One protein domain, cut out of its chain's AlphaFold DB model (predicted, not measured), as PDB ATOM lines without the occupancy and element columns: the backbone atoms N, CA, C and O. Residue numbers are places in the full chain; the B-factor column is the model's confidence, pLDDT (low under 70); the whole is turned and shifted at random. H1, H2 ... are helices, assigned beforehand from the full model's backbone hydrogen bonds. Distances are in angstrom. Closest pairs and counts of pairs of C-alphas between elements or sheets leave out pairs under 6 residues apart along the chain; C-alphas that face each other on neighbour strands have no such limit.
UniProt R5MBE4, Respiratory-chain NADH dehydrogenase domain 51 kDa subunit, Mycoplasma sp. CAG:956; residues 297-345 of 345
ATOM      1  N   LYS A 297     192.665 186.244 212.659       57.97
ATOM      2  CA  LYS A 297     192.372 186.837 211.355       57.97
ATOM      3  C   LYS A 297     190.858 186.992 211.285       57.97
ATOM      4  O   LYS A 297     190.155 185.991 211.170       57.97
ATOM      5  N   ASP A 298     190.370 188.224 211.351       66.06
ATOM      6  CA  ASP A 298     188.928 188.496 211.269       66.06
ATOM      7  C   ASP A 298     188.356 188.305 209.855       66.06
ATOM      8  O   ASP A 298     187.140 188.251 209.668       66.06
ATOM      9  N   THR A 299     189.211 188.107 208.847       78.25
ATOM     10  CA  THR A 299     188.773 187.901 207.466       78.25
ATOM     11  C   THR A 299     188.331 186.456 207.196       78.25
ATOM     12  O   THR A 299     189.072 185.478 207.378       78.25
ATOM     13  N   CYS A 300     187.085 186.312 206.732       82.12
ATOM     14  CA  CYS A 300     186.535 185.041 206.268       82.12
ATOM     15  C   CYS A 300     187.154 184.662 204.914       82.12
ATOM     16  O   CYS A 300     187.140 185.450 203.976       82.12
ATOM     17  N   SER A 301     187.652 183.430 204.778       85.25
ATOM     18  CA  SER A 301     188.165 182.909 203.501       85.25
ATOM     19  C   SER A 301     187.089 182.279 202.609       85.25
ATOM     20  O   SER A 301     187.414 181.698 201.577       85.25
ATOM     21  N   ASN A 302     185.816 182.325 203.020       86.75
ATOM     22  CA  ASN A 302     184.678 181.706 202.328       86.75
ATOM     23  C   ASN A 302     184.867 180.209 201.996       86.75
ATOM     24  O   ASN A 302     184.281 179.693 201.050       86.75
ATOM     25  N   CYS A 303     185.632 179.477 202.817       90.12
ATOM     26  CA  CYS A 303     185.935 178.053 202.599       90.12
ATOM     27  C   CYS A 303     184.733 177.093 202.735       90.12
ATOM     28  O   CYS A 303     184.837 175.923 202.378       90.12
ATOM     29  N   GLY A 304     183.609 177.542 203.303       89.06
ATOM     30  CA  GLY A 304     182.377 176.754 203.423       89.06
ATOM     31  C   GLY A 304     182.364 175.658 204.501       89.06
ATOM     32  O   GLY A 304     181.311 175.062 204.725       89.06
ATOM     33  N   LEU A 305     183.469 175.413 205.217       90.94
ATOM     34  CA  LEU A 305     183.557 174.350 206.235       90.94
ATOM     35  C   LEU A 305     182.497 174.478 207.339       90.94
ATOM     36  O   LEU A 305     181.913 173.479 207.757       90.94
ATOM     37  N   CYS A 306     182.193 175.708 207.766       88.06
ATOM     38  CA  CYS A 306     181.159 175.998 208.764       88.06
ATOM     39  C   CYS A 306     179.756 175.523 208.358       88.06
ATOM     40  O   CYS A 306     178.943 175.272 209.241       88.06
ATOM     41  N   TYR A 307     179.486 175.366 207.060       89.12
ATOM     42  CA  TYR A 307     178.231 174.843 206.525       89.12
ATOM     43  C   TYR A 307     178.318 173.340 206.231       89.12
ATOM     44  O   TYR A 307     177.440 172.579 206.636       89.12
ATOM     45  N   THR A 308     179.388 172.896 205.562       91.06
ATOM     46  CA  THR A 308     179.520 171.501 205.103       91.06
ATOM     47  C   THR A 308     179.681 170.508 206.249       91.06
ATOM     48  O   THR A 308     179.187 169.386 206.158       91.06
ATOM     49  N   LEU A 309     180.331 170.914 207.344       91.06
ATOM     50  CA  LEU A 309     180.553 170.075 208.524       91.06
ATOM     51  C   LEU A 309     179.534 170.329 209.642       91.06
ATOM     52  O   LEU A 309     179.558 169.627 210.656       91.06
ATOM     53  N   CYS A 310     178.631 171.300 209.472       90.50
ATOM     54  CA  CYS A 310     177.547 171.541 210.417       90.50
ATOM     55  C   CYS A 310     176.585 170.338 210.429       90.50
ATOM     56  O   CYS A 310     176.009 170.023 209.387       90.50
ATOM     57  N   PRO A 311     176.329 169.702 211.589       90.19
ATOM     58  CA  PRO A 311     175.422 168.553 211.685       90.19
ATOM     59  C   PRO A 311     173.981 168.864 211.260       90.19
ATOM     60  O   PRO A 311     173.219 167.965 210.913       90.19
ATOM     61  N   TRP A 312     173.610 170.146 211.287       89.75
ATOM     62  CA  TRP A 312     172.294 170.642 210.898       89.75
ATOM     63  C   TRP A 312     172.274 171.302 209.519       89.75
ATOM     64  O   TRP A 312     171.226 171.799 209.121       89.75
ATOM     65  N   HIS A 313     173.406 171.335 208.804       88.56
ATOM     66  CA  HIS A 313     173.553 172.055 207.534       88.56
ATOM     67  C   HIS A 313     173.103 173.523 207.634       88.56
ATOM     68  O   HIS A 313     172.428 174.064 206.763       88.56
ATOM     69  N   ILE A 314     173.464 174.171 208.743       87.25
ATOM     70  CA  ILE A 314     173.168 175.578 209.019       87.25
ATOM     71  C   ILE A 314     174.381 176.411 208.611       87.25
ATOM     72  O   ILE A 314     175.501 176.107 209.020       87.25
ATOM     73  N   ASN A 315     174.160 177.471 207.831       85.12
ATOM     74  CA  ASN A 315     175.186 178.472 207.551       85.12
ATOM     75  C   ASN A 315     175.111 179.582 208.617       85.12
ATOM     76  O   ASN A 315     174.170 180.375 208.554       85.12
ATOM     77  N   PRO A 316     176.074 179.678 209.555       78.94
ATOM     78  CA  PRO A 316     176.001 180.633 210.663       78.94
ATOM     79  C   PRO A 316     175.966 182.107 210.217       78.94
ATOM     80  O   PRO A 316     175.455 182.936 210.960       78.94
ATOM     81  N   LEU A 317     176.429 182.420 208.999       77.94
ATOM     82  CA  LEU A 317     176.465 183.784 208.449       77.94
ATOM     83  C   LEU A 317     175.127 184.251 207.845       77.94
ATOM     84  O   LEU A 317     174.958 185.428 207.553       77.94
ATOM     85  N   LYS A 318     174.182 183.338 207.575       79.12
ATOM     86  CA  LYS A 318     172.958 183.644 206.797       79.12
ATOM     87  C   LYS A 318     171.651 183.429 207.551       79.12
ATOM     88  O   LYS A 318     170.580 183.627 206.985       79.12
ATOM     89  N   THR A 319     171.707 182.947 208.783       76.50
ATOM     90  CA  THR A 319     170.517 182.525 209.522       76.50
ATOM     91  C   THR A 319     170.610 182.925 210.977       76.50
ATOM     92  O   THR A 319     171.690 182.934 211.560       76.50
ATOM     93  N   ASN A 320     169.440 183.163 211.565       70.50
ATOM     94  CA  ASN A 320     169.283 183.457 212.984       70.50
ATOM     95  C   ASN A 320     168.942 182.197 213.803       70.50
ATOM     96  O   ASN A 320     168.728 182.276 215.008       70.50
ATOM     97  N   LYS A 321     168.844 181.026 213.155       78.31
ATOM     98  CA  LYS A 321     168.505 179.747 213.798       78.31
ATOM     99  C   LYS A 321     169.742 178.858 213.876       78.31
ATOM    100  O   LYS A 321     170.220 178.394 212.845       78.31
ATOM    101  N   CYS A 322     170.229 178.594 215.084       82.94
ATOM    102  CA  CYS A 322     171.375 177.731 215.364       82.94
ATOM    103  C   CYS A 322     171.203 177.057 216.728       82.94
ATOM    104  O   CYS A 322     170.499 177.565 217.593       82.94
ATOM    105  N   TYR A 323     171.881 175.927 216.923       80.75
ATOM    106  CA  TYR A 323     171.943 175.220 218.206       80.75
ATOM    107  C   TYR A 323     173.069 175.715 219.119       80.75
ATOM    108  O   TYR A 323     173.281 175.130 220.179       80.75
ATOM    109  N   ASP A 324     173.833 176.719 218.679       81.56
ATOM    110  CA  ASP A 324     174.988 177.268 219.391       81.56
ATOM    111  C   ASP A 324     175.909 176.162 219.925       81.56
ATOM    112  O   ASP A 324     176.301 176.131 221.089       81.56
ATOM    113  N   CYS A 325     176.244 175.209 219.045       85.94
ATOM    114  CA  CYS A 325     177.166 174.116 219.358       85.94
ATOM    115  C   CYS A 325     178.641 174.510 219.192       85.94
ATOM    116  O   CYS A 325     179.513 173.804 219.676       85.94
ATOM    117  N   GLY A 326     178.942 175.629 218.528       86.88
ATOM    118  CA  GLY A 326     180.306 176.151 218.385       86.88
ATOM    119  C   GLY A 326     181.236 175.338 217.476       86.88
ATOM    120  O   GLY A 326     182.361 175.764 217.241       86.88
ATOM    121  N   LEU A 327     180.783 174.227 216.878       89.50
ATOM    122  CA  LEU A 327     181.610 173.426 215.963       89.50
ATOM    123  C   LEU A 327     182.201 174.263 214.820       89.50
ATOM    124  O   LEU A 327     183.338 174.039 214.419       89.50
ATOM    125  N   CYS A 328     181.455 175.252 214.324       87.75
ATOM    126  CA  CYS A 328     181.931 176.173 213.294       87.75
ATOM    127  C   CYS A 328     183.163 176.990 213.733       87.75
ATOM    128  O   CYS A 328     184.041 177.212 212.905       87.75
ATOM    129  N   ASN A 329     183.277 177.358 215.016       86.69
ATOM    130  CA  ASN A 329     184.456 178.030 215.577       86.69
ATOM    131  C   ASN A 329     185.667 177.098 215.618       86.69
ATOM    132  O   ASN A 329     186.786 177.525 215.349       86.69
ATOM    133  N   TYR A 330     185.432 175.821 215.923       88.50
ATOM    134  CA  TYR A 330     186.477 174.802 215.995       88.50
ATOM    135  C   TYR A 330     187.112 174.513 214.629       88.50
ATOM    136  O   TYR A 330     188.330 174.446 214.506       88.50
ATOM    137  N   ILE A 331     186.285 174.364 213.594       88.62
ATOM    138  CA  ILE A 331     186.736 173.966 212.250       88.62
ATOM    139  C   ILE A 331     187.177 175.137 211.366       88.62
ATOM    140  O   ILE A 331     187.703 174.901 210.280       88.62
ATOM    141  N   CYS A 332     186.914 176.385 211.769       87.88
ATOM    142  CA  CYS A 332     187.205 177.562 210.954       87.88
ATOM    143  C   CYS A 332     188.724 177.739 210.775       87.88
ATOM    144  O   CYS A 332     189.416 178.045 211.751       87.88
ATOM    145  N   PRO A 333     189.270 177.650 209.544       86.31
ATOM    146  CA  PRO A 333     190.709 177.800 209.319       86.31
ATOM    147  C   PRO A 333     191.227 179.197 209.676       86.31
ATOM    148  O   PRO A 333     192.360 179.337 210.133       86.31
ATOM    149  N   SER A 334     190.390 180.231 209.515       83.62
ATOM    150  CA  SER A 334     190.716 181.607 209.913       83.62
ATOM    151  C   SER A 334     190.702 181.815 211.432       83.62
ATOM    152  O   SER A 334     191.112 182.874 211.898       83.62
ATOM    153  N   LYS A 335     190.228 180.832 212.218       79.69
ATOM    154  CA  LYS A 335     189.993 180.948 213.669       79.69
ATOM    155  C   LYS A 335     189.118 182.152 214.046       79.69
ATOM    156  O   LYS A 335     189.233 182.694 215.145       79.69
ATOM    157  N   ARG A 336     188.242 182.567 213.123       77.69
ATOM    158  CA  ARG A 336     187.215 183.578 213.375       77.69
ATOM    159  C   ARG A 336     186.211 183.011 214.368       77.69
ATOM    160  O   ARG A 336     185.789 181.863 214.237       77.69
ATOM    161  N   PHE A 337     185.814 183.835 215.330       77.50
ATOM    162  CA  PHE A 337     184.684 183.523 216.191       77.50
ATOM    163  C   PHE A 337     183.402 183.842 215.423       77.50
ATOM    164  O   PHE A 337     183.104 185.006 215.185       77.50
ATOM    165  N   LEU A 338     182.699 182.807 214.982       76.31
ATOM    166  CA  LEU A 338     181.447 182.889 214.247       76.31
ATOM    167  C   LEU A 338     180.285 182.889 215.242       76.31
ATOM    168  O   LEU A 338     180.088 181.930 215.995       76.31
ATOM    169  N   ARG A 339     179.501 183.964 215.227       69.38
ATOM    170  CA  ARG A 339     178.203 184.039 215.895       69.38
ATOM    171  C   ARG A 339     177.090 183.958 214.862       69.38
ATOM    172  O   ARG A 339     177.252 184.247 213.680       69.38
ATOM    173  N   VAL A 340     175.943 183.497 215.332       68.38
ATOM    174  CA  VAL A 340     174.727 183.390 214.533       68.38
ATOM    175  C   VAL A 340     174.284 184.792 214.136       68.38
ATOM    176  O   VAL A 340     174.108 185.640 215.007       68.38
ATOM    177  N   GLY A 341     174.097 185.023 212.839       60.34
ATOM    178  CA  GLY A 341     173.721 186.342 212.331       60.34
ATOM    179  C   GLY A 341     174.891 187.319 212.182       60.34
ATOM    180  O   GLY A 341     174.642 188.497 211.925       60.34
ATOM    181  N   ASP A 342     176.145 186.856 212.288       60.44
ATOM    182  CA  ASP A 342     177.308 187.621 211.828       60.44
ATOM    183  C   ASP A 342     177.172 187.844 210.312       60.44
ATOM    184  O   ASP A 342     177.503 186.974 209.505       60.44
ATOM    185  N   SER A 343     176.629 188.998 209.929       51.25
ATOM    186  CA  SER A 343     176.410 189.399 208.532       51.25
ATOM    187  C   SER A 343     177.617 190.108 207.918       51.25
ATOM    188  O   SER A 343     177.625 190.349 206.711       51.25
ATOM    189  N   ASP A 344     178.659 190.359 208.712       45.69
ATOM    190  CA  ASP A 344     179.924 190.918 208.242       45.69
ATOM    191  C   ASP A 344     180.733 189.818 207.536       45.69
ATOM    192  O   ASP A 344     181.563 189.122 208.141       45.69
ATOM    193  N   ALA A 345     180.401 189.602 206.264       40.97
ATOM    194  CA  ALA A 345     181.182 188.840 205.298       40.97
ATOM    195  C   ALA A 345     182.192 189.749 204.596       40.97
ATOM    196  O   ALA A 345     181.773 190.835 204.134       40.97
TER     197      ALA A 345
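Overview. This is residues 297 to 345 of the 345 residues of the protein "Respiratory-chain NADH dehydrogenase domain 51 kDa subunit" of Mycoplasma sp. CAG:956 (UniProt R5MBE4). There is little regular structure here: a small body built mostly of loops, in which two very short helices, H1 and H2, pack on each other and the long unnamed stretches 309 to 326 and 332 to 345 make much of the rest. The printed part has 49 residues with two named helices, H1 then H2, and no named strand; its class is all helix, with under half of the residues in named elements. It is compact, with a radius of gyration of the C-alphas of 9.5 A, and spans 25 by 19 by 14 A.

Arrangement. H1, residues 305 to 308, and H2, residues 327 to 331, touch, with the closest C-alphas, those of Cys 306 and Cys 328, 4.6 A apart. In H2 the one O i to N i+4 pair is within hydrogen-bond range; H1 is too short for such a pair, but its one O i to N i+3 pair is within range.

Along the chain. H1 begins at C-alpha 305 (183.557, 174.350, 206.235) and is 5.1 A long from first to last C-alpha. H2 is 6.4 A long and ends at C-alpha 331 (186.736, 173.966, 212.250).

Size, cuts and confidence. The two C-alphas farthest apart, those of Lys 297 and Trp 312, are 25.8 A apart. The printed part has no cut, and the link from H1 to H2, 18 residues, is long. The model's pLDDT is under 70 at residues 297 to 298 and 339 to 345.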